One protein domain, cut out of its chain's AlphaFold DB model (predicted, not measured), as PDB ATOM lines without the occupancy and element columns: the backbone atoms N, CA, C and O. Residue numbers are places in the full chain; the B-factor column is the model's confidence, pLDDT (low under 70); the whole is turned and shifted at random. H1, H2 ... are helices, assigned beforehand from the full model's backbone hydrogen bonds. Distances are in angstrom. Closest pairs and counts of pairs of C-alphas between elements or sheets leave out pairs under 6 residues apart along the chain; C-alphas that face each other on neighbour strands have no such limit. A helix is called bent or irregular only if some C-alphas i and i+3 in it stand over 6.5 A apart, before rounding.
ATOM      1  N   THR A  55      30.834  -0.136  29.060       75.06
ATOM      2  CA  THR A  55      29.861   0.765  29.687       75.06
ATOM      3  C   THR A  55      28.561   0.017  29.995       75.06
ATOM      4  O   THR A  55      28.229  -0.997  29.368       75.06
ATOM      5  N   LYS A  56      27.805   0.509  30.980       78.62
ATOM      6  CA  LYS A  56      26.578  -0.146  31.453       78.62
ATOM      7  C   LYS A  56      25.557  -0.319  30.323       78.62
ATOM      8  O   LYS A  56      24.885  -1.346  30.248       78.62
ATOM      9  N   GLU A  57      25.486   0.661  29.432       77.75
ATOM     10  CA  GLU A  57      24.610   0.699  28.267       77.75
ATOM     11  C   GLU A  57      24.997  -0.394  27.258       77.75
ATOM     12  O   GLU A  57      24.170  -1.241  26.922       77.75
ATOM     13  N   CYS A  58      26.269  -0.455  26.851       79.25
ATOM     14  CA  CYS A  58      26.776  -1.477  25.930       79.25
ATOM     15  C   CYS A  58      26.636  -2.896  26.504       79.25
ATOM     16  O   CYS A  58      26.238  -3.820  25.794       79.25
ATOM     17  N   ASN A  59      26.899  -3.061  27.802       82.81
ATOM     18  CA  ASN A  59      26.721  -4.334  28.493       82.81
ATOM     19  C   ASN A  59      25.246  -4.778  28.473       82.81
ATOM     20  O   ASN A  59      24.946  -5.922  28.144       82.81
ATOM     21  N   SER A  60      24.303  -3.860  28.717       85.31
ATOM     22  CA  SER A  60      22.870  -4.184  28.683       85.31
ATOM     23  C   SER A  60      22.401  -4.712  27.319       85.31
ATOM     24  O   SER A  60      21.600  -5.648  27.262       85.31
ATOM     25  N   ILE A  61      22.949  -4.171  26.224       86.19
ATOM     26  CA  ILE A  61      22.642  -4.619  24.860       86.19
ATOM     27  C   ILE A  61      23.184  -6.034  24.628       86.19
ATOM     28  O   ILE A  61      22.456  -6.884  24.114       86.19
ATOM     29  N   LEU A  62      24.423  -6.316  25.048       85.44
ATOM     30  CA  LEU A  62      25.012  -7.651  24.913       85.44
ATOM     31  C   LEU A  62      24.306  -8.703  25.761       85.44
ATOM     32  O   LEU A  62      24.055  -9.795  25.265       85.44
ATOM     33  N   VAL A  63      23.930  -8.380  27.000       88.00
ATOM     34  CA  VAL A  63      23.167  -9.300  27.858       88.00
ATOM     35  C   VAL A  63      21.822  -9.637  27.217       88.00
ATOM     36  O   VAL A  63      21.423 -10.804  27.195       88.00
ATOM     37  N   LYS A  64      21.136  -8.642  26.637       89.56
ATOM     38  CA  LYS A  64      19.883  -8.867  25.907       89.56
ATOM     39  C   LYS A  64      20.099  -9.754  24.676       89.56
ATOM     40  O   LYS A  64      19.366 -10.719  24.496       89.56
ATOM     41  N   SER A  65      21.114  -9.468  23.866       88.69
ATOM     42  CA  SER A  65      21.481 -10.278  22.694       88.69
ATOM     43  C   SER A  65      21.848 -11.716  23.070       88.69
ATOM     44  O   SER A  65      21.357 -12.665  22.460       88.69
ATOM     45  N   ALA A  66      22.626 -11.910  24.137       88.56
ATOM     46  CA  ALA A  66      22.973 -13.228  24.650       88.56
ATOM     47  C   ALA A  66      21.737 -14.005  25.128       88.56
ATOM     48  O   ALA A  66      21.644 -15.210  24.895       88.56
ATOM     49  N   ALA A  67      20.769 -13.341  25.767       91.38
ATOM     50  CA  ALA A  67      19.501 -13.965  26.141       91.38
ATOM     51  C   ALA A  67      18.687 -14.395  24.909       91.38
ATOM     52  O   ALA A  67      18.311 -15.562  24.826       91.38
ATOM     53  N   VAL A  68      18.509 -13.501  23.930       92.56
ATOM     54  CA  VAL A  68      17.777 -13.788  22.680       92.56
ATOM     55  C   VAL A  68      18.433 -14.926  21.898       92.56
ATOM     56  O   VAL A  68      17.754 -15.838  21.444       92.56
ATOM     57  N   SER A  69      19.762 -14.932  21.793       93.25
ATOM     58  CA  SER A  69      20.509 -16.001  21.116       93.25
ATOM     59  C   SER A  69      20.354 -17.362  21.789       93.25
ATOM     60  O   SER A  69      20.292 -18.387  21.110       93.25
ATOM     61  N   ARG A  70      20.313 -17.393  23.130       93.06
ATOM     62  CA  ARG A  70      20.079 -18.631  23.887       93.06
ATOM     63  C   ARG A  70      18.673 -19.157  23.650       93.06
ATOM     64  O   ARG A  70      18.514 -20.349  23.413       93.06
ATOM     65  N   GLU A  71      17.681 -18.276  23.694       95.44
ATOM     66  CA  GLU A  71      16.285 -18.633  23.450       95.44
ATOM     67  C   GLU A  71      16.069 -19.119  22.011       95.44
ATOM     68  O   GLU A  71      15.468 -20.172  21.805       95.44
ATOM     69  N   LEU A  72      16.650 -18.429  21.022       97.00
ATOM     70  CA  LEU A  72      16.630 -18.850  19.623       97.00
ATOM     71  C   LEU A  72      17.289 -20.221  19.445       97.00
ATOM     72  O   LEU A  72      16.665 -21.128  18.906       97.00
ATOM     73  N   GLY A  73      18.524 -20.399  19.926       96.62
ATOM     74  CA  GLY A  73      19.246 -21.665  19.797       96.62
ATOM     75  C   GLY A  73      18.524 -22.835  20.467       96.62
ATOM     76  O   GLY A  73      18.443 -23.915  19.887       96.62
ATOM     77  N   ALA A  74      17.945 -22.628  21.652       96.88
ATOM     78  CA  ALA A  74      17.148 -23.654  22.318       96.88
ATOM     79  C   ALA A  74      15.852 -23.964  21.551       96.88
ATOM     80  O   ALA A  74      15.515 -25.129  21.366       96.88
ATOM     81  N   THR A  75      15.170 -22.946  21.024       98.00
ATOM     82  CA  THR A  75      13.961 -23.140  20.208       98.00
ATOM     83  C   THR A  75      14.278 -23.880  18.909       98.00
ATOM     84  O   THR A  75      13.538 -24.779  18.521       98.00
ATOM     85  N   MET A  76      15.411 -23.583  18.267       98.19
ATOM     86  CA  MET A  76      15.879 -24.326  17.092       98.19
ATOM     87  C   MET A  76      16.089 -25.814  17.402       98.19
ATOM     88  O   MET A  76      15.777 -26.656  16.562       98.19
ATOM     89  N   VAL A  77      16.573 -26.161  18.601       97.75
ATOM     90  CA  VAL A  77      16.676 -27.565  19.037       97.75
ATOM     91  C   VAL A  77      15.300 -28.216  19.134       97.75
ATOM     92  O   VAL A  77      15.143 -29.320  18.616       97.75
ATOM     93  N   LEU A  78      14.311 -27.547  19.736       97.62
ATOM     94  CA  LEU A  78      12.944 -28.076  19.840       97.62
ATOM     95  C   LEU A  78      12.318 -28.299  18.459       97.62
ATOM     96  O   LEU A  78      11.755 -29.357  18.194       97.62
ATOM     97  N   VAL A  79      12.494 -27.344  17.544       97.81
ATOM     98  CA  VAL A  79      12.032 -27.467  16.154       97.81
ATOM     99  C   VAL A  79      12.686 -28.679  15.477       97.81
ATOM    100  O   VAL A  79      11.987 -29.506  14.898       97.81
ATOM    101  N   VAL A  80      14.007 -28.857  15.602       97.62
ATOM    102  CA  VAL A  80      14.715 -30.030  15.048       97.62
ATOM    103  C   VAL A  80      14.243 -31.345  15.670       97.62
ATOM    104  O   VAL A  80      14.107 -32.343  14.958       97.62
ATOM    105  N   GLN A  81      14.012 -31.377  16.983       96.12
ATOM    106  CA  GLN A  81      13.490 -32.559  17.669       96.12
ATOM    107  C   GLN A  81      12.128 -32.963  17.104       96.12
ATOM    108  O   GLN A  81      11.928 -34.143  16.818       96.12
ATOM    109  N   GLU A  82      11.251 -31.991  16.861       96.50
ATOM    110  CA  GLU A  82       9.901 -32.262  16.380       96.50
ATOM    111  C   GLU A  82       9.876 -32.659  14.898       96.50
ATOM    112  O   GLU A  82       9.233 -33.646  14.547       96.50
ATOM    113  N   PHE A  83      10.694 -32.034  14.041       96.31
ATOM    114  CA  PHE A  83      10.908 -32.521  12.667       96.31
ATOM    115  C   PHE A  83      11.365 -33.984  12.647       96.31
ATOM    116  O   PHE A  83      10.838 -34.813  11.901       96.31
ATOM    117  N   ARG A  84      12.337 -34.333  13.498       95.00
ATOM    118  CA  ARG A  84      12.863 -35.700  13.586       95.00
ATOM    119  C   ARG A  84      11.886 -36.689  14.207       95.00
ATOM    120  O   ARG A  84      12.030 -37.880  13.956       95.00
ATOM    121  N   LYS A  85      10.943 -36.231  15.028       94.56
ATOM    122  CA  LYS A  85       9.880 -37.061  15.600       94.56
ATOM    123  C   LYS A  85       8.853 -37.440  14.537       94.56
ATOM    124  O   LYS A  85       8.462 -38.604  14.490       94.56
ATOM    125  N   HIS A  86       8.472 -36.488  13.684       91.81
ATOM    126  CA  HIS A  86       7.538 -36.714  12.578       91.81
ATOM    127  C   HIS A  86       8.154 -37.589  11.481       91.81
ATOM    128  O   HIS A  86       7.592 -38.627  11.133       91.81
ATOM    129  N   GLU A  87       9.353 -37.246  10.993       91.50
ATOM    130  CA  GLU A  87      10.027 -38.011   9.933       91.50
ATOM    131  C   GLU A  87      11.536 -38.197  10.191       91.50
ATOM    132  O   GLU A  87      12.384 -37.489   9.634       91.50
ATOM    133  N   PRO A  88      11.923 -39.210  10.990       90.12
ATOM    134  CA  PRO A  88      13.320 -39.425  11.370       90.12
ATOM    135  C   PRO A  88      14.268 -39.683  10.190       90.12
ATOM    136  O   PRO A  88      15.445 -39.332  10.260       90.12
ATOM    137  N   ALA A  89      13.779 -40.338   9.129       89.56
ATOM    138  CA  ALA A  89      14.586 -40.709   7.967       89.56
ATOM    139  C   ALA A  89      14.867 -39.511   7.047       89.56
ATOM    140  O   ALA A  89      15.970 -39.403   6.516       89.56
ATOM    141  N   THR A  90      13.892 -38.611   6.898       92.00
ATOM    142  CA  THR A  90      13.978 -37.414   6.051       92.00
ATOM    143  C   THR A  90      14.848 -36.338   6.701       92.00
ATOM    144  O   THR A  90      15.678 -35.726   6.034       92.00
ATOM    145  N   TYR A  91      14.711 -36.148   8.018       94.44
ATOM    146  CA  TYR A  91      15.363 -35.063   8.764       94.44
ATOM    147  C   TYR A  91      16.569 -35.512   9.596       94.44
ATOM    148  O   TYR A  91      16.992 -34.827  10.528       94.44
ATOM    149  N   GLY A  92      17.147 -36.670   9.270       91.25
ATOM    150  CA  GLY A  92      18.302 -37.224   9.980       91.25
ATOM    151  C   GLY A  92      19.566 -36.358   9.898       91.25
ATOM    152  O   GLY A  92      20.416 -36.459  10.781       91.25
ATOM    153  N   HIS A  93      19.679 -35.492   8.883       92.69
ATOM    154  CA  HIS A  93      20.783 -34.536   8.724       92.69
ATOM    155  C   HIS A  93      20.716 -33.350   9.693       92.69
ATOM    156  O   HIS A  93      21.719 -32.665   9.871       92.69
ATOM    157  N   LEU A  94      19.562 -33.096  10.321       95.06
ATOM    158  CA  LEU A  94      19.400 -32.015  11.292       95.06
ATOM    159  C   LEU A  94      19.909 -32.459  12.673       95.06
ATOM    160  O   LEU A  94      19.221 -33.091  13.481       95.06
ATOM    161  N   GLU A  95      21.159 -32.113  12.952       93.00
ATOM    162  CA  GLU A  95      21.796 -32.278  14.258       93.00
ATOM    163  C   GLU A  95      21.315 -31.203  15.244       93.00
ATOM    164  O   GLU A  95      21.368 -30.005  14.946       93.00
ATOM    165  N   GLN A  96      20.887 -31.630  16.437       93.81
ATOM    166  CA  GLN A  96      20.406 -30.737  17.500       93.81
ATOM    167  C   GLN A  96      21.532 -29.828  18.001       93.81
ATOM    168  O   GLN A  96      21.345 -28.630  18.190       93.81
ATOM    169  N   GLU A  97      22.729 -30.383  18.172       88.81
ATOM    170  CA  GLU A  97      23.892 -29.650  18.664       88.81
ATOM    171  C   GLU A  97      24.295 -28.532  17.698       88.81
ATOM    172  O   GLU A  97      24.553 -27.404  18.123       88.81
ATOM    173  N   LYS A  98      24.261 -28.802  16.388       92.81
ATOM    174  CA  LYS A  98      24.502 -27.778  15.372       92.81
ATOM    175  C   LYS A  98      23.410 -26.706  15.384       92.81
ATOM    176  O   LYS A  98      23.749 -25.528  15.345       92.81
ATOM    177  N   ALA A  99      22.136 -27.078  15.537       96.69
ATOM    178  CA  ALA A  99      21.030 -26.120  15.637       96.69
ATOM    179  C   ALA A  99      21.224 -25.130  16.798       96.69
ATOM    180  O   ALA A  99      21.090 -23.920  16.617       96.69
ATOM    181  N   LEU A 100      21.626 -25.642  17.967       95.25
ATOM    182  CA  LEU A 100      21.928 -24.817  19.131       95.25
ATOM    183  C   LEU A 100      23.076 -23.840  18.858       95.25
ATOM    184  O   LEU A 100      22.947 -22.645  19.120       95.25
ATOM    185  N   LEU A 101      24.206 -24.340  18.346       92.69
ATOM    186  CA  LEU A 101      25.397 -23.520  18.109       92.69
ATOM    187  C   LEU A 101      25.152 -22.438  17.054       92.69
ATOM    188  O   LEU A 101      25.614 -21.310  17.216       92.69
ATOM    189  N   VAL A 102      24.413 -22.775  16.000       95.12
ATOM    190  CA  VAL A 102      24.020 -21.846  14.940       95.12
ATOM    191  C   VAL A 102      23.150 -20.719  15.507       95.12
ATOM    192  O   VAL A 102      23.454 -19.550  15.276       95.12
ATOM    193  N   GLY A 103      22.138 -21.042  16.319       95.50
ATOM    194  CA  GLY A 103      21.301 -20.034  16.978       95.50
ATOM    195  C   GLY A 103      22.071 -19.154  17.970       95.50
ATOM    196  O   GLY A 103      21.892 -17.938  17.984       95.50
ATOM    197  N   LEU A 104      23.005 -19.731  18.739       93.69
ATOM    198  CA  LEU A 104      23.855 -18.981  19.675       93.69
ATOM    199  C   LEU A 104      24.771 -17.960  18.985       93.69
ATOM    200  O   LEU A 104      25.136 -16.954  19.602       93.69
ATOM    201  N   LEU A 105      25.163 -18.227  17.737       94.06
ATOM    202  CA  LEU A 105      26.078 -17.403  16.946       94.06
ATOM    203  C   LEU A 105      25.382 -16.497  15.922       94.06
ATOM    204  O   LEU A 105      26.072 -15.714  15.267       94.06
ATOM    205  N   ALA A 106      24.055 -16.558  15.794       93.94
ATOM    206  CA  ALA A 106      23.308 -15.823  14.771       93.94
ATOM    207  C   ALA A 106      23.617 -14.307  14.772       93.94
ATOM    208  O   ALA A 106      23.802 -13.695  13.719       93.94
ATOM    209  N   ASP A 107      23.776 -13.706  15.949       91.94
ATOM    210  CA  ASP A 107      24.038 -12.274  16.138       91.94
ATOM    211  C   ASP A 107      25.471 -11.957  16.617       91.94
ATOM    212  O   ASP A 107      25.720 -10.885  17.174       91.94
ATOM    213  N   ILE A 108      26.445 -12.853  16.395       91.75
ATOM    214  CA  ILE A 108      27.833 -12.669  16.867       91.75
ATOM    215  C   ILE A 108      28.478 -11.359  16.379       91.75
ATOM    216  O   ILE A 108      29.335 -10.787  17.053       91.75
ATOM    217  N   GLY A 109      28.040 -10.833  15.236       91.56
ATOM    218  CA  GLY A 109      28.482  -9.553  14.701       91.56
ATOM    219  C   GLY A 109      28.167  -8.368  15.615       91.56
ATOM    220  O   GLY A 109      28.955  -7.423  15.655       91.56
ATOM    221  N   LEU A 110      27.080  -8.419  16.392       91.56
ATOM    222  CA  LEU A 110      26.736  -7.372  17.357       91.56
ATOM    223  C   LEU A 110      27.801  -7.249  18.449       91.56
ATOM    224  O   LEU A 110      28.197  -6.137  18.798       91.56
ATOM    225  N   PHE A 111      28.312  -8.385  18.934       88.44
ATOM    226  CA  PHE A 111      29.421  -8.410  19.884       88.44
ATOM    227  C   PHE A 111      30.653  -7.697  19.323       88.44
ATOM    228  O   PHE A 111      31.209  -6.810  19.972       88.44
ATOM    229  N   CYS A 112      31.045  -8.037  18.092       89.06
ATOM    230  CA  CYS A 112      32.193  -7.415  17.440       89.06
ATOM    231  C   CYS A 112      32.004  -5.901  17.264       89.06
ATOM    232  O   CYS A 112      32.921  -5.136  17.549       89.06
ATOM    233  N   LEU A 113      30.815  -5.462  16.843       92.25
ATOM    234  CA  LEU A 113      30.513  -4.043  16.638       92.25
ATOM    235  C   LEU A 113      30.545  -3.242  17.945       92.25
ATOM    236  O   LEU A 113      31.130  -2.162  17.980       92.25
ATOM    237  N   ILE A 114      29.968  -3.778  19.023       90.31
ATOM    238  CA  ILE A 114      29.969  -3.123  20.338       90.31
ATOM    239  C   ILE A 114      31.387  -3.033  20.904       90.31
ATOM    240  O   ILE A 114      31.757  -2.001  21.463       90.31
ATOM    241  N   ASN A 115      32.193  -4.083  20.736       87.31
ATOM    242  CA  ASN A 115      33.584  -4.065  21.172       87.31
ATOM    243  C   ASN A 115      34.404  -3.005  20.416       87.31
ATOM    244  O   ASN A 115      35.125  -2.228  21.039       87.31
ATOM    245  N   GLU A 116      34.261  -2.918  19.091       89.31
ATOM    246  CA  GLU A 116      34.944  -1.882  18.305       89.31
ATOM    247  C   GLU A 116      34.468  -0.472  18.664       89.31
ATOM    248  O   GLU A 116      35.281   0.444  18.769       89.31
ATOM    249  N   TYR A 117      33.171  -0.292  18.918       91.06
ATOM    250  CA  TYR A 117      32.632   0.978  19.399       91.06
ATOM    251  C   TYR A 117      33.217   1.376  20.755       91.06
ATOM    252  O   TYR A 117      33.655   2.511  20.925       91.06
ATOM    253  N   HIS A 118      33.304   0.439  21.698       87.75
ATOM    254  CA  HIS A 118      33.940   0.680  22.989       87.75
ATOM    255  C   HIS A 118      35.404   1.107  22.830       87.75
ATOM    256  O   HIS A 118      35.808   2.147  23.345       87.75
ATOM    257  N   LEU A 119      36.184   0.360  22.042       89.00
ATOM    258  CA  LEU A 119      37.580   0.698  21.754       89.00
ATOM    259  C   LEU A 119      37.723   2.046  21.035       89.00
ATOM    260  O   LEU A 119      38.722   2.743  21.219       89.00
ATOM    261  N   TYR A 120      36.754   2.417  20.198       91.00
ATOM    262  CA  TYR A 120      36.725   3.708  19.522       91.00
ATOM    263  C   TYR A 120      36.554   4.862  20.518       91.00
ATOM    264  O   TYR A 120      37.305   5.840  20.431       91.00
ATOM    265  N   LEU A 121      35.636   4.721  21.481       90.12
ATOM    266  CA  LEU A 121      35.418   5.693  22.558       90.12
ATOM    267  C   LEU A 121      36.620   5.785  23.510       90.12
ATOM    268  O   LEU A 121      37.062   6.888  23.826       90.12
ATOM    269  N   ASP A 122      37.208   4.649  23.902       88.50
ATOM    270  CA  ASP A 122      38.385   4.590  24.787       88.50
ATOM    271  C   ASP A 122      39.601   5.336  24.220       88.50
ATOM    272  O   ASP A 122      40.445   5.845  24.958       88.50
ATOM    273  N   ARG A 123      39.693   5.439  22.890       92.88
ATOM    274  CA  ARG A 123      40.734   6.217  22.196       92.88
ATOM    275  C   ARG A 123      40.479   7.730  22.219       92.88
ATOM    276  O   ARG A 123      41.223   8.470  21.581       92.88
ATOM    277  N   GLY A 124      39.448   8.192  22.926       91.44
ATOM    278  CA  GLY A 124      39.077   9.601  23.046       91.44
ATOM    279  C   GLY A 124      38.243  10.133  21.880       91.44
ATOM    280  O   GLY A 124      38.066  11.346  21.772       91.44
ATOM    281  N   ASN A 125      37.740   9.260  21.001       93.62
ATOM    282  CA  ASN A 125      36.818   9.674  19.950       93.62
ATOM    283  C   ASN A 125      35.387   9.767  20.485       93.62
ATOM    284  O   ASN A 125      35.033   9.135  21.479       93.62
ATOM    285  N   TYR A 126      34.547  10.516  19.778       91.38
ATOM    286  CA  TYR A 126      33.124  10.615  20.070       91.38
ATOM    287  C   TYR A 126      32.309  10.076  18.897       91.38
ATOM    288  O   TYR A 126      32.501  10.480  17.750       91.38
ATOM    289  N   LEU A 127      31.382   9.179  19.208       89.81
ATOM    290  CA  LEU A 127      30.286   8.781  18.341       89.81
ATOM    291  C   LEU A 127      29.048   8.686  19.226       89.81
ATOM    292  O   LEU A 127      29.104   8.089  20.298       89.81
ATOM    293  N   ASP A 128      27.959   9.304  18.788       89.94
ATOM    294  CA  ASP A 128      26.704   9.264  19.523       89.94
ATOM    295  C   ASP A 128      26.140   7.833  19.590       89.94
ATOM    296  O   ASP A 128      26.197   7.079  18.613       89.94
ATOM    297  N   ALA A 129      25.604   7.460  20.754       86.38
ATOM    298  CA  ALA A 129      25.163   6.097  21.024       86.38
ATOM    299  C   ALA A 129      23.950   5.685  20.176       86.38
ATOM    300  O   ALA A 129      23.879   4.529  19.755       86.38
ATOM    301  N   ASP A 130      23.036   6.611  19.872       87.56
ATOM    302  CA  ASP A 130      21.855   6.312  19.060       87.56
ATOM    303  C   ASP A 130      22.258   6.074  17.599       87.56
ATOM    304  O   ASP A 130      21.777   5.140  16.951       87.56
ATOM    305  N   ILE A 131      23.223   6.856  17.101       90.12
ATOM    306  CA  ILE A 131      23.819   6.648  15.772       90.12
ATOM    307  C   ILE A 131      24.539   5.296  15.720       90.12
ATOM    308  O   ILE A 131      24.358   4.528  14.771       90.12
ATOM    309  N   ALA A 132      25.337   4.976  16.742       89.81
ATOM    310  CA  ALA A 132      26.029   3.695  16.828       89.81
ATOM    311  C   ALA A 132      25.036   2.522  16.820       89.81
ATOM    312  O   ALA A 132      25.219   1.566  16.065       89.81
ATOM    313  N   LEU A 133      23.937   2.620  17.574       87.00
ATOM    314  CA  LEU A 133      22.913   1.580  17.640       87.00
ATOM    315  C   LEU A 133      22.223   1.346  16.290       87.00
ATOM    316  O   LEU A 133      22.015   0.192  15.909       87.00
ATOM    317  N   GLN A 134      21.927   2.406  15.532       88.69
ATOM    318  CA  GLN A 134      21.391   2.274  14.169       88.69
ATOM    319  C   GLN A 134      22.372   1.547  13.239       88.69
ATOM    320  O   GLN A 134      21.976   0.673  12.458       88.69
ATOM    321  N   ILE A 135      23.669   1.855  13.347       90.88
ATOM    322  CA  ILE A 135      24.714   1.150  12.595       90.88
ATOM    323  C   ILE A 135      24.741  -0.324  13.002       90.88
ATOM    324  O   ILE A 135      24.792  -1.189  12.127       90.88
ATOM    325  N   PHE A 136      24.662  -0.623  14.300       91.50
ATOM    326  CA  PHE A 136      24.671  -1.997  14.794       91.50
ATOM    327  C   PHE A 136      23.502  -2.802  14.244       91.50
ATOM    328  O   PHE A 136      23.721  -3.875  13.689       91.50
ATOM    329  N   GLN A 137      22.285  -2.263  14.311       86.44
ATOM    330  CA  GLN A 137      21.085  -2.920  13.789       86.44
ATOM    331  C   GLN A 137      21.199  -3.209  12.288       86.44
ATOM    332  O   GLN A 137      20.900  -4.314  11.843       86.44
ATOM    333  N   THR A 138      21.704  -2.249  11.510       90.06
ATOM    334  CA  THR A 138      21.786  -2.378  10.046       90.06
ATOM    335  C   THR A 138      22.951  -3.264   9.592       90.06
ATOM    336  O   THR A 138      22.913  -3.848   8.509       90.06
ATOM    337  N   ARG A 139      24.028  -3.353  10.384       93.19
ATOM    338  CA  ARG A 139      25.263  -4.062  10.005       93.19
ATOM    339  C   ARG A 139      25.456  -5.401  10.700       93.19
ATOM    340  O   ARG A 139      26.295  -6.162  10.232       93.19
ATOM    341  N   CYS A 140      24.700  -5.716  11.754       93.00
ATOM    342  CA  CYS A 140      24.889  -6.935  12.543       93.00
ATOM    343  C   CYS A 140      24.929  -8.194  11.672       93.00
ATOM    344  O   CYS A 140      25.911  -8.921  11.742       93.00
ATOM    345  N   SER A 141      23.929  -8.414  10.812       93.56
ATOM    346  CA  SER A 141      23.851  -9.614   9.958       93.56
ATOM    347  C   SER A 141      25.069  -9.743   9.024       93.56
ATOM    348  O   SER A 141      25.749 -10.772   9.006       93.56
ATOM    349  N   ALA A 142      25.442  -8.656   8.336       94.12
ATOM    350  CA  ALA A 142      26.617  -8.635   7.463       94.12
ATOM    351  C   ALA A 142      27.930  -8.863   8.237       94.12
ATOM    352  O   ALA A 142      28.813  -9.583   7.764       94.12
ATOM    353  N   THR A 143      28.057  -8.283   9.433       94.75
ATOM    354  CA  THR A 143      29.224  -8.483  10.298       94.75
ATOM    355  C   THR A 143      29.278  -9.911  10.836       94.75
ATOM    356  O   THR A 143      30.344 -10.518  10.786       94.75
ATOM    357  N   SER A 144      28.158 -10.482  11.294       94.62
ATOM    358  CA  SER A 144      28.085 -11.869  11.771       94.62
ATOM    359  C   SER A 144      28.555 -12.836  10.687       94.62
ATOM    360  O   SER A 144      29.438 -13.655  10.934       94.62
ATOM    361  N   LYS A 145      28.040 -12.680   9.461       94.38
ATOM    362  CA  LYS A 145      28.448 -13.466   8.290       94.38
ATOM    363  C   LYS A 145      29.956 -13.398   8.047       94.38
ATOM    364  O   LYS A 145      30.591 -14.436   7.874       94.38
ATOM    365  N   LEU A 146      30.534 -12.192   8.061       94.06
ATOM    366  CA  LEU A 146      31.970 -11.987   7.849       94.06
ATOM    367  C   LEU A 146      32.813 -12.636   8.957       94.06
ATOM    368  O   LEU A 146      33.839 -13.253   8.670       94.06
ATOM    369  N   VAL A 147      32.390 -12.494  10.215       91.56
ATOM    370  CA  VAL A 147      33.068 -13.085  11.378       91.56
ATOM    371  C   VAL A 147      33.073 -14.606  11.268       91.56
ATOM    372  O   VAL A 147      34.134 -15.218  11.368       91.56
ATOM    373  N   LEU A 148      31.918 -15.208  10.989       91.50
ATOM    374  CA  LEU A 148      31.767 -16.660  10.876       91.50
ATOM    375  C   LEU A 148      32.560 -17.231   9.697       91.50
ATOM    376  O   LEU A 148      33.224 -18.254   9.846       91.50
ATOM    377  N   GLU A 149      32.585 -16.526   8.564       91.75
ATOM    378  CA  GLU A 149      33.435 -16.876   7.424       91.75
ATOM    379  C   GLU A 149      34.925 -16.829   7.788       91.75
ATOM    380  O   GLU A 149      35.670 -17.766   7.502       91.75
ATOM    381  N   LYS A 150      35.375 -15.769   8.473       90.50
ATOM    382  CA  LYS A 150      36.770 -15.640   8.923       90.50
ATOM    383  C   LYS A 150      37.162 -16.689   9.958       90.50
ATOM    384  O   LYS A 150      38.325 -17.087   9.996       90.50
ATOM    385  N   TRP A 151      36.222 -17.119  10.793       87.38
ATOM    386  CA  TRP A 151      36.421 -18.172  11.788       87.38
ATOM    387  C   TRP A 151      36.347 -19.583  11.190       87.38
ATOM    388  O   TRP A 151      36.661 -20.546  11.886       87.38
ATOM    389  N   GLY A 152      35.986 -19.714   9.909       83.62
ATOM    390  CA  GLY A 152      35.922 -20.997   9.211       83.62
ATOM    391  C   GLY A 152      34.682 -21.827   9.546       83.62
ATOM    392  O   GLY A 152      34.719 -23.045   9.383       83.62
ATOM    393  N   PHE A 153      33.603 -21.195  10.020       89.94
ATOM    394  CA  PHE A 153      32.310 -21.864  10.157       89.94
ATOM    395  C   PHE A 153      31.702 -22.139   8.778       89.94
ATOM    396  O   PHE A 153      31.904 -21.380   7.827       89.94
ATOM    397  N   ASP A 154      30.962 -23.241   8.680       91.62
ATOM    398  CA  ASP A 154      30.323 -23.655   7.434       91.62
ATOM    399  C   ASP A 154      29.131 -22.760   7.044       91.62
ATOM    400  O   ASP A 154      28.776 -21.791   7.728       91.62
ATOM    401  N   ASN A 155      28.531 -23.064   5.890       93.25
ATOM    402  CA  ASN A 155      27.482 -22.237   5.311       93.25
ATOM    403  C   ASN A 155      26.210 -22.188   6.159       93.25
ATOM    404  O   ASN A 155      25.568 -21.146   6.144       93.25
ATOM    405  N   ASP A 156      25.896 -23.196   6.976       94.00
ATOM    406  CA  ASP A 156      24.682 -23.175   7.803       94.00
ATOM    407  C   ASP A 156      24.708 -22.018   8.818       94.00
ATOM    408  O   ASP A 156      23.715 -21.314   9.008       94.00
ATOM    409  N   PHE A 157      25.874 -21.749   9.419       94.81
ATOM    410  CA  PHE A 157      26.062 -20.608  10.325       94.81
ATOM    411  C   PHE A 157      25.950 -19.269   9.586       94.81
ATOM    412  O   PHE A 157      25.386 -18.294  10.093       94.81
ATOM    413  N   ARG A 158      26.505 -19.207   8.373       94.19
ATOM    414  CA  ARG A 158      26.510 -17.994   7.545       94.19
ATOM    415  C   ARG A 158      25.105 -17.678   7.037       94.19
ATOM    416  O   ARG A 158      24.700 -16.519   7.100       94.19
ATOM    417  N   GLU A 159      24.361 -18.680   6.578       94.75
ATOM    418  CA  GLU A 159      22.978 -18.537   6.111       94.75
ATOM    419  C   GLU A 159      22.093 -17.996   7.229       94.75
ATOM    420  O   GLU A 159      21.423 -16.983   7.050       94.75
ATOM    421  N   VAL A 160      22.158 -18.598   8.420       95.69
ATOM    422  CA  VAL A 160      21.314 -18.191   9.554       95.69
ATOM    423  C   VAL A 160      21.667 -16.799  10.064       95.69
ATOM    424  O   VAL A 160      20.776 -15.984  10.282       95.69
ATOM    425  N   SER A 161      22.956 -16.486  10.207       94.75
ATOM    426  CA  SER A 161      23.381 -15.163  10.688       94.75
ATOM    427  C   SER A 161      23.079 -14.019   9.716       94.75
ATOM    428  O   SER A 161      22.878 -12.882  10.145       94.75
ATOM    429  N   SER A 162      23.045 -14.307   8.412       93.56
ATOM    430  CA  SER A 162      22.716 -13.314   7.385       93.56
ATOM    431  C   SER A 162      21.242 -13.281   6.996       93.56
ATOM    432  O   SER A 162      20.787 -12.275   6.455       93.56
ATOM    433  N   ASN A 163      20.503 -14.348   7.304       93.19
ATOM    434  CA  ASN A 163      19.174 -14.646   6.780       93.19
ATOM    435  C   ASN A 163      19.131 -14.769   5.235       93.19
ATOM    436  O   ASN A 163      18.093 -14.529   4.615       93.19
ATOM    437  N   GLU A 164      20.247 -15.155   4.606       91.75
ATOM    438  CA  GLU A 164      20.403 -15.311   3.151       91.75
ATOM    439  C   GLU A 164      20.678 -16.778   2.780       91.75
ATOM    440  O   GLU A 164      21.399 -17.472   3.489       91.75
ATOM    441  N   LYS A 165      20.141 -17.250   1.645       89.62
ATOM    442  CA  LYS A 165      20.452 -18.578   1.081       89.62
ATOM    443  C   LYS A 165      21.762 -18.480   0.271       89.62
ATOM    444  O   LYS A 165      21.836 -17.645  -0.632       89.62
ATOM    445  N   PHE A 166      22.773 -19.306   0.558       80.50
ATOM    446  CA  PHE A 166      24.056 -19.320  -0.175       80.50
ATOM    447  C   PHE A 166      24.156 -20.458  -1.182       80.50
ATOM    448  O   PHE A 166      24.775 -20.288  -2.234       80.50
ATOM    449  N   GLU A 167      23.568 -21.611  -0.868       77.31
ATOM    450  CA  GLU A 167      23.668 -22.793  -1.717       77.31
ATOM    451  C   GLU A 167      22.409 -23.006  -2.556       77.31
ATOM    452  O   GLU A 167      21.282 -23.008  -2.064       77.31
ATOM    453  N   SER A 168      22.610 -23.236  -3.856       67.06
ATOM    454  CA  SER A 168      21.529 -23.604  -4.774       67.06
ATOM    455  C   SER A 168      21.057 -25.047  -4.578       67.06
ATOM    456  O   SER A 168      19.925 -25.371  -4.922       67.06
ATOM    457  N   ALA A 169      21.925 -25.916  -4.057       76.44
ATOM    458  CA  ALA A 169      21.642 -27.322  -3.793       76.44
ATOM    459  C   ALA A 169      21.649 -27.564  -2.282       76.44
ATOM    460  O   ALA A 169      22.651 -27.992  -1.721       76.44
ATOM    461  N   ARG A 170      20.521 -27.274  -1.637       83.12
ATOM    462  CA  ARG A 170      20.313 -27.501  -0.204       83.12
ATOM    463  C   ARG A 170      19.259 -28.586   0.030       83.12
ATOM    464  O   ARG A 170      18.420 -28.801  -0.850       83.12
ATOM    465  N   PRO A 171      19.269 -29.256   1.195       86.00
ATOM    466  CA  PRO A 171      18.137 -30.065   1.627       86.00
ATOM    467  C   PRO A 171      16.841 -29.244   1.613       86.00
ATOM    468  O   PRO A 171      16.874 -28.014   1.703       86.00
ATOM    469  N   GLU A 172      15.702 -29.930   1.534       87.19
ATOM    470  CA  GLU A 172      14.381 -29.286   1.550       87.19
ATOM    471  C   GLU A 172      14.211 -28.373   2.776       87.19
ATOM    472  O   GLU A 172      13.748 -27.242   2.640       87.19
ATOM    473  N   VAL A 173      14.681 -28.842   3.939       93.25
ATOM    474  CA  VAL A 173      14.729 -28.091   5.198       93.25
ATOM    475  C   VAL A 173      16.184 -27.957   5.656       93.25
ATOM    476  O   VAL A 173      16.838 -28.960   5.971       93.25
ATOM    477  N   SER A 174      16.692 -26.723   5.686       94.56
ATOM    478  CA  SER A 174      18.023 -26.357   6.190       94.56
ATOM    479  C   SER A 174      17.948 -25.660   7.552       94.56
ATOM    480  O   SER A 174      16.875 -25.292   8.030       94.56
ATOM    481  N   TYR A 175      19.102 -25.429   8.186       96.06
ATOM    482  CA  TYR A 175      19.164 -24.700   9.459       96.06
ATOM    483  C   TYR A 175      18.635 -23.264   9.366       96.06
ATOM    484  O   TYR A 175      18.149 -22.741  10.367       96.06
ATOM    485  N   LEU A 176      18.674 -22.646   8.181       95.62
ATOM    486  CA  LEU A 176      18.042 -21.351   7.933       95.62
ATOM    487  C   LEU A 176      16.521 -21.428   8.096       95.62
ATOM    488  O   LEU A 176      15.931 -20.553   8.725       95.62
ATOM    489  N   ASP A 177      15.891 -22.480   7.576       95.38
ATOM    490  CA  ASP A 177      14.441 -22.657   7.701       95.38
ATOM    491  C   ASP A 177      14.063 -22.956   9.152       95.38
ATOM    492  O   ASP A 177      13.136 -22.355   9.684       95.38
ATOM    493  N   ILE A 178      14.854 -23.794   9.831       97.38
ATOM    494  CA  ILE A 178      14.713 -24.053  11.269       97.38
ATOM    495  C   ILE A 178      14.806 -22.752  12.075       97.38
ATOM    496  O   ILE A 178      13.980 -22.524  12.956       97.38
ATOM    497  N   ALA A 179      15.773 -21.882  11.774       97.19
ATOM    498  CA  ALA A 179      15.927 -20.600  12.457       97.19
ATOM    499  C   ALA A 179      14.741 -19.658  12.200       97.19
ATOM    500  O   ALA A 179      14.272 -19.004  13.130       97.19
ATOM    501  N   ARG A 180      14.217 -19.614  10.968       95.69
ATOM    502  CA  ARG A 180      13.032 -18.811  10.622       95.69
ATOM    503  C   ARG A 180      11.772 -19.320  11.319       95.69
ATOM    504  O   ARG A 180      11.045 -18.515  11.894       95.69
ATOM    505  N   ILE A 181      11.551 -20.636  11.333       96.69
ATOM    506  CA  ILE A 181      10.450 -21.281  12.066       96.69
ATOM    507  C   ILE A 181      10.564 -20.979  13.564       96.69
ATOM    508  O   ILE A 181       9.600 -20.527  14.175       96.69
ATOM    509  N   ALA A 182      11.751 -21.171  14.149       97.44
ATOM    510  CA  ALA A 182      12.003 -20.898  15.561       97.44
ATOM    511  C   ALA A 182      11.753 -19.424  15.911       97.44
ATOM    512  O   ALA A 182      11.082 -19.132  16.898       97.44
ATOM    513  N   ASN A 183      12.240 -18.492  15.086       96.25
ATOM    514  CA  ASN A 183      12.014 -17.066  15.290       96.25
ATOM    515  C   ASN A 183      10.524 -16.704  15.179       96.25
ATOM    516  O   ASN A 183      10.008 -15.996  16.037       96.25
ATOM    517  N   HIS A 184       9.813 -17.232  14.180       95.88
ATOM    518  CA  HIS A 184       8.373 -17.007  14.026       95.88
ATOM    519  C   HIS A 184       7.579 -17.551  15.223       95.88
ATOM    520  O   HIS A 184       6.694 -16.873  15.738       95.88
ATOM    521  N   LEU A 185       7.940 -18.734  15.728       95.75
ATOM    522  CA  LEU A 185       7.340 -19.305  16.934       95.75
ATOM    523  C   LEU A 185       7.573 -18.419  18.168       95.75
ATOM    524  O   LEU A 185       6.647 -18.196  18.948       95.75
ATOM    525  N   LEU A 186       8.785 -17.891  18.344       95.56
ATOM    526  CA  LEU A 186       9.087 -16.966  19.439       95.56
ATOM    527  C   LEU A 186       8.307 -15.656  19.310       95.56
ATOM    528  O   LEU A 186       7.782 -15.169  20.307       95.56
ATOM    529  N   MET A 187       8.180 -15.108  18.100       95.00
ATOM    530  CA  MET A 187       7.350 -13.927  17.843       95.00
ATOM    531  C   MET A 187       5.885 -14.185  18.214       95.00
ATOM    532  O   MET A 187       5.275 -13.356  18.886       95.00
ATOM    533  N   PHE A 188       5.348 -15.359  17.866       94.62
ATOM    534  CA  PHE A 188       3.973 -15.746  18.195       94.62
ATOM    535  C   PHE A 188       3.768 -15.807  19.709       94.62
ATOM    536  O   PHE A 188       2.860 -15.176  20.251       94.62
ATOM    537  N   ARG A 189       4.657 -16.520  20.408       92.81
ATOM    538  CA  ARG A 189       4.589 -16.695  21.866       92.81
ATOM    539  C   ARG A 189       4.785 -15.388  22.630       92.81
ATOM    540  O   ARG A 189       4.156 -15.186  23.662       92.81
ATOM    541  N   ASN A 190       5.611 -14.488  22.104       92.88
ATOM    542  CA  ASN A 190       5.859 -13.175  22.694       92.88
ATOM    543  C   ASN A 190       4.804 -12.123  22.321       92.88
ATOM    544  O   ASN A 190       4.939 -10.980  22.757       92.88
ATOM    545  N   GLN A 191       3.772 -12.487  21.546       91.88
ATOM    546  CA  GLN A 191       2.743 -11.564  21.053       91.88
ATOM    547  C   GLN A 191       3.351 -10.370  20.300       91.88
ATOM    548  O   GLN A 191       2.946  -9.221  20.472       91.88
ATOM    549  N   ASP A 192       4.373 -10.645  19.492       91.31
ATOM    550  CA  ASP A 192       5.086  -9.634  18.725       91.31
ATOM    551  C   ASP A 192       4.269  -9.224  17.495       91.31
ATOM    552  O   ASP A 192       4.060 -10.031  16.593       91.31
ATOM    553  N   GLU A 193       3.847  -7.960  17.433       90.38
ATOM    554  CA  GLU A 193       3.051  -7.408  16.322       90.38
ATOM    555  C   GLU A 193       3.747  -7.560  14.960       90.38
ATOM    556  O   GLU A 193       3.090  -7.680  13.930       90.38
ATOM    557  N   ARG A 194       5.084  -7.633  14.940       89.12
ATOM    558  CA  ARG A 194       5.871  -7.795  13.707       89.12
ATOM    559  C   ARG A 194       5.700  -9.171  13.062       89.12
ATOM    560  O   ARG A 194       6.247  -9.400  11.987       89.12
ATOM    561  N   ILE A 195       5.005 -10.105  13.718       89.88
ATOM    562  CA  ILE A 195       4.755 -11.437  13.164       89.88
ATOM    563  C   ILE A 195       3.922 -11.380  11.883       89.88
ATOM    564  O   ILE A 195       4.112 -12.225  11.013       89.88
ATOM    565  N   GLU A 196       3.056 -10.371  11.744       84.69
ATOM    566  CA  GLU A 196       2.213 -10.187  10.556       84.69
ATOM    567  C   GLU A 196       3.045  -9.959   9.285       84.69
ATOM    568  O   GLU A 196       2.656 -10.406   8.209       84.69
ATOM    569  N   ASP A 197       4.226  -9.350   9.427       84.62
ATOM    570  CA  ASP A 197       5.172  -9.099   8.336       84.62
ATOM    571  C   ASP A 197       6.229 -10.218   8.188       84.62
ATOM    572  O   ASP A 197       7.077 -10.172   7.290       84.62
ATOM    573  N   HIS A 198       6.236 -11.216   9.083       87.75
ATOM    574  CA  HIS A 198       7.256 -12.265   9.123       87.75
ATOM    575  C   HIS A 198       6.797 -13.542   8.411       87.75
ATOM    576  O   HIS A 198       6.237 -14.462   9.017       87.75
ATOM    577  N   GLU A 199       7.107 -13.628   7.120       82.88
ATOM    578  CA  GLU A 199       6.822 -14.805   6.300       82.88
ATOM    579  C   GLU A 199       7.827 -15.943   6.542       82.88
ATOM    580  O   GLU A 199       9.047 -15.746   6.555       82.88
ATOM    581  N   VAL A 200       7.312 -17.168   6.682       86.94
ATOM    582  CA  VAL A 200       8.124 -18.388   6.765       86.94
ATOM    583  C   VAL A 200       7.650 -19.385   5.716       86.94
ATOM    584  O   VAL A 200       6.473 -19.723   5.651       86.94
ATOM    585  N   GLU A 201       8.590 -19.880   4.917       82.81
ATOM    586  CA  GLU A 201       8.361 -20.979   3.982       82.81
ATOM    587  C   GLU A 201       8.636 -22.307   4.694       82.81
ATOM    588  O   GLU A 201       9.742 -22.533   5.189       82.81
ATOM    589  N   PHE A 202       7.649 -23.198   4.734       85.00
ATOM    590  CA  PHE A 202       7.805 -24.549   5.264       85.00
ATOM    591  C   PHE A 202       6.909 -25.538   4.517       85.00
ATOM    592  O   PHE A 202       5.912 -25.166   3.898       85.00
ATOM    593  N   ASN A 203       7.299 -26.809   4.554       90.69
ATOM    594  CA  ASN A 203       6.536 -27.904   3.970       90.69
ATOM    595  C   ASN A 203       5.462 -28.420   4.950       90.69
ATOM    596  O   ASN A 203       5.267 -27.852   6.026       90.69
ATOM    597  N   LEU A 204       4.761 -29.501   4.588       91.94
ATOM    598  CA  LEU A 204       3.701 -30.074   5.428       91.94
ATOM    599  C   LEU A 204       4.198 -30.401   6.843       91.94
ATOM    600  O   LEU A 204       3.576 -29.981   7.814       91.94
ATOM    601  N   THR A 205       5.351 -31.061   6.962       93.56
ATOM    602  CA  THR A 205       5.940 -31.404   8.261       93.56
ATOM    603  C   THR A 205       6.275 -30.155   9.072       93.56
ATOM    604  O   THR A 205       6.027 -30.108  10.271       93.56
ATOM    605  N   GLY A 206       6.788 -29.096   8.440       93.06
ATOM    606  CA  GLY A 206       7.041 -27.834   9.137       93.06
ATOM    607  C   GLY A 206       5.769 -27.145   9.640       93.06
ATOM    608  O   GLY A 206       5.803 -26.514  10.697       93.06
ATOM    609  N   ALA A 207       4.639 -27.321   8.947       92.56
ATOM    610  CA  ALA A 207       3.339 -26.848   9.417       92.56
ATOM    611  C   ALA A 207       2.877 -27.615  10.666       92.56
ATOM    612  O   ALA A 207       2.385 -27.004  11.613       92.56
ATOM    613  N   GLU A 208       3.076 -28.935  10.691       93.75
ATOM    614  CA  GLU A 208       2.781 -29.788  11.851       93.75
ATOM    615  C   GLU A 208       3.674 -29.433  13.045       93.75
ATOM    616  O   GLU A 208       3.174 -29.244  14.149       93.75
ATOM    617  N   VAL A 209       4.975 -29.222  12.818       95.12
ATOM    618  CA  VAL A 209       5.920 -28.777  13.858       95.12
ATOM    619  C   VAL A 209       5.500 -27.436  14.461       95.12
ATOM    620  O   VAL A 209       5.486 -27.289  15.683       95.12
ATOM    621  N   LEU A 210       5.136 -26.456  13.629       93.81
ATOM    622  CA  LEU A 210       4.616 -25.176  14.114       93.81
ATOM    623  C   LEU A 210       3.310 -25.357  14.882       93.81
ATOM    624  O   LEU A 210       3.140 -24.729  15.924       93.81
ATOM    625  N   TYR A 211       2.398 -26.205  14.413       94.25
ATOM    626  CA  TYR A 211       1.148 -26.494  15.112       94.25
ATOM    627  C   TYR A 211       1.394 -27.121  16.496       94.25
ATOM    628  O   TYR A 211       0.846 -26.643  17.490       94.25
ATOM    629  N   ASP A 212       2.245 -28.138  16.589       95.06
ATOM    630  CA  ASP A 212       2.539 -28.831  17.846       95.06
ATOM    631  C   ASP A 212       3.220 -27.892  18.846       95.06
ATOM    632  O   ASP A 212       2.795 -27.755  19.999       95.06
ATOM    633  N   LEU A 213       4.254 -27.182  18.385       95.62
ATOM    634  CA  LEU A 213       5.017 -26.281  19.232       95.62
ATOM    635  C   LEU A 213       4.275 -24.989  19.553       95.62
ATOM    636  O   LEU A 213       4.602 -24.395  20.569       95.62
ATOM    637  N   SER A 214       3.313 -24.522  18.754       93.75
ATOM    638  CA  SER A 214       2.508 -23.331  19.084       93.75
ATOM    639  C   SER A 214       1.400 -23.642  20.092       93.75
ATOM    640  O   SER A 214       1.114 -22.810  20.951       93.75
ATOM    641  N   ASN A 215       0.830 -24.850  20.044       94.69
ATOM    642  CA  ASN A 215      -0.217 -25.295  20.970       94.69
ATOM    643  C   ASN A 215       0.304 -25.789  22.326       94.69
ATOM    644  O   ASN A 215      -0.483 -25.983  23.255       94.69
ATOM    645  N   MET A 216       1.611 -26.011  22.463       94.94
ATOM    646  CA  MET A 216       2.224 -26.335  23.749       94.94
ATOM    647  C   MET A 216       2.004 -25.195  24.759       94.94
ATOM    648  O   MET A 216       2.130 -24.016  24.416       94.94
ATOM    649  N   SER A 217       1.701 -25.529  26.018       95.12
ATOM    650  CA  SER A 217       1.532 -24.510  27.060       95.12
ATOM    651  C   SER A 217       2.830 -23.720  27.269       95.12
ATOM    652  O   SER A 217       3.926 -24.255  27.095       95.12
ATOM    653  N   ASP A 218       2.733 -22.452  27.677       92.94
ATOM    654  CA  ASP A 218       3.927 -21.635  27.944       92.94
ATOM    655  C   ASP A 218       4.815 -22.252  29.030       92.94
ATOM    656  O   ASP A 218       6.040 -22.162  28.967       92.94
ATOM    657  N   THR A 219       4.210 -22.916  30.019       94.12
ATOM    658  CA  THR A 219       4.946 -23.602  31.084       94.12
ATOM    659  C   THR A 219       5.753 -24.780  30.563       94.12
ATOM    660  O   THR A 219       6.914 -24.922  30.950       94.12
ATOM    661  N   ASP A 220       5.173 -25.587  29.674       95.19
ATOM    662  CA  ASP A 220       5.854 -26.754  29.112       95.19
ATOM    663  C   ASP A 220       6.958 -26.307  28.155       95.19
ATOM    664  O   ASP A 220       8.097 -26.751  28.283       95.19
ATOM    665  N   PHE A 221       6.671 -25.330  27.290       94.69
ATOM    666  CA  PHE A 221       7.655 -24.778  26.360       94.69
ATOM    667  C   PHE A 221       8.874 -24.212  27.095       94.69
ATOM    668  O   PHE A 221      10.018 -24.521  26.766       94.69
ATOM    669  N   GLN A 222       8.647 -23.437  28.157       93.88
ATOM    670  CA  GLN A 222       9.736 -22.900  28.973       93.88
ATOM    671  C   GLN A 222      10.484 -23.985  29.762       93.88
ATOM    672  O   GLN A 222      11.664 -23.803  30.071       93.88
ATOM    673  N   SER A 223       9.831 -25.099  30.103       94.88
ATOM    674  CA  SER A 223      10.502 -26.256  30.704       94.88
ATOM    675  C   SER A 223      11.451 -26.909  29.701       94.88
ATOM    676  O   SER A 223      12.635 -27.050  29.997       94.88
ATOM    677  N   GLU A 224      10.970 -27.200  28.493       94.31
ATOM    678  CA  GLU A 224      11.753 -27.807  27.409       94.31
ATOM    679  C   GLU A 224      12.965 -26.940  27.021       94.31
ATOM    680  O   GLU A 224      14.096 -27.424  26.948       94.31
ATOM    681  N   ILE A 225      12.778 -25.620  26.889       94.31
ATOM    682  CA  ILE A 225      13.882 -24.673  26.649       94.31
ATOM    683  C   ILE A 225      14.941 -24.758  27.759       94.31
ATOM    684  O   ILE A 225      16.143 -24.816  27.479       94.31
ATOM    685  N   LYS A 226      14.524 -24.792  29.032       92.62
ATOM    686  CA  LYS A 226      15.453 -24.907  30.168       92.62
ATOM    687  C   LYS A 226      16.181 -26.244  30.185       92.62
ATOM    688  O   LYS A 226      17.362 -26.272  30.532       92.62
ATOM    689  N   GLU A 227      15.512 -27.329  29.818       91.81
ATOM    690  CA  GLU A 227      16.134 -28.648  29.717       91.81
ATOM    691  C   GLU A 227      17.219 -28.673  28.638       91.81
ATOM    692  O   GLU A 227      18.341 -29.107  28.919       91.81
ATOM    693  N   VAL A 228      16.938 -28.117  27.453       91.81
ATOM    694  CA  VAL A 228      17.922 -27.973  26.368       91.81
ATOM    695  C   VAL A 228      19.134 -27.159  26.824       91.81
ATOM    696  O   VAL A 228      20.278 -27.586  26.642       91.81
ATOM    697  N   LEU A 229      18.911 -26.002  27.453       88.75
ATOM    698  CA  LEU A 229      19.997 -25.139  27.928       88.75
ATOM    699  C   LEU A 229      20.831 -25.827  29.016       88.75
ATOM    700  O   LEU A 229      22.061 -25.867  28.921       88.75
ATOM    701  N   SER A 230      20.172 -26.464  29.988       86.62
ATOM    702  CA  SER A 230      20.840 -27.209  31.057       86.62
ATOM    703  C   SER A 230      21.662 -28.380  30.515       86.62
ATOM    704  O   SER A 230      22.751 -28.653  31.032       86.62
ATOM    705  N   ALA A 231      21.170 -29.087  29.495       83.50
ATOM    706  CA  ALA A 231      21.882 -30.198  28.865       83.50
ATOM    707  C   ALA A 231      23.152 -29.737  28.126       83.50
ATOM    708  O   ALA A 231      24.123 -30.491  28.043       83.50
ATOM    709  N   SER A 232      23.172 -28.485  27.671       80.62
ATOM    710  CA  SER A 232      24.314 -27.834  27.013       80.62
ATOM    711  C   SER A 232      25.200 -27.025  27.967       80.62
ATOM    712  O   SER A 232      26.204 -26.440  27.559       80.62
ATOM    713  N   GLY A 233      24.865 -27.024  29.259       78.94
ATOM    714  CA  GLY A 233      25.623 -26.370  30.320       78.94
ATOM    715  C   GLY A 233      25.410 -24.863  30.449       78.94
ATOM    716  O   GLY A 233      26.156 -24.260  31.225       78.94
TER     717      GLY A 233
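AT A GLANCE: This is residues 55 to 233 of the 234 residues of a protein of Vibrio sp. JCM 19052 (UniProt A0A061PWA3). What shape would one see first? One long helix, H1, runs along most of the length of the body, with H2 running back beside it, H6 and H9 crossing it, and H8 packed near its end. Toward the other end, H3 and the arm H4a form a hairpin whose tip, residues 119 to 124, sticks out, while H4b and H5 lie side by side and H7 packs on H6. What is it built of? The printed part has 179 residues with nine named helices, H1 to H9 in order along the chain, and no named strand; the class is all helix. How large is it? The whole is compact, with a radius of gyration of the C-alphas of 17.3 A, and spans 57 by 38 by 35 A, only just elongated.

HOW THE PARTS SIT: What stands round residues 56 to 86? These residues are H1, a hub that touches five other helices, and H2, residues 96 to 105, forms a hairpin with it at a shallow tilt of 23 degrees, opposite ways, the closest C-alphas being those of Gly 73 and Gly 103 at 3.9 A. With residues 72 to 80 alone, H1 touches H6, residues 175 to 189, at 72 degrees, only just about perpendicular, and the closest C-alphas, of Met 76 and Ala 182, are 5.4 A apart. H9, residues 218 to 231, touches H1 about perpendicular at 82 degrees, with the C-alphas of Ala 74 and Ile 225 closest at 5.5 A. What else touches these two hubs? H8, residues 204 to 215, touches H1 at a steep tilt of 59 degrees, opposite ways, closest at the C-alphas of Glu 82 and Val 209, 5.9 A. H5, residues 155 to 162, touches H6 at a steep tilt of 38 degrees, the same way, with the C-alphas of Val 160 and Leu 176 closest at 4.8 A. H7, residues 193 to 197, touches H6, closest at the C-alphas of Met 187 and Ile 195, 5.9 A, and is apart from H1. How does the bent helix stand? H4, residues 129 to 150, was assigned as one helix by its hydrogen bonds but is bent, with C-alphas 138 and 141 7.5 A apart; its arms, H4a up to 138 and H4b from 141, stand at a steep tilt of 69 degrees, only just short of perpendicular. H4a forms a hairpin with H3, residues 108 to 122, closest at the C-alphas of Leu 110 and Phe 136, 6.3 A, and H3 only just touches H1, with 3 pairs of C-alphas within 8 A, those of Cys 58 and Ile 114 closest at 6.6 A. H4b forms a hairpin with H5, closest at the C-alphas of Ser 141 and Ser 162, 4.6 A. What do the backbones show? Every O i to N i+4 pair is within hydrogen-bond range in H1, H2, H3, H4a, H4b, H5, H6, H8 and H9; in H7 it is 0 of 1, with 2 of 2 O i to N i+3 pairs within range.

IN THESE COORDINATES: Where does H1 lie? It runs 45.3 A from C-alpha 56 at (26.578, -0.146, 31.453) to C-alpha 86 at (7.538, -36.714, 12.578). How long are other helices? H3 measures 21.7 A, H6 20.7 A, H9 19.9 A and H8 16.7 A from first to last C-alpha. Where does the last helix end? H9 ends at C-alpha 231, at (21.882, -30.198, 28.865).

THE WHOLE: How far does it reach? The two C-alphas farthest apart, those of Ala 89 and Gly 124, are 58.0 A apart. Are there cuts or long links? The printed part has no cut, and the link from H5 to H6, residues 163 to 174, is long. Where is confidence low? The mean pLDDT of the printed part is 91.3, and residue 168 is under 70.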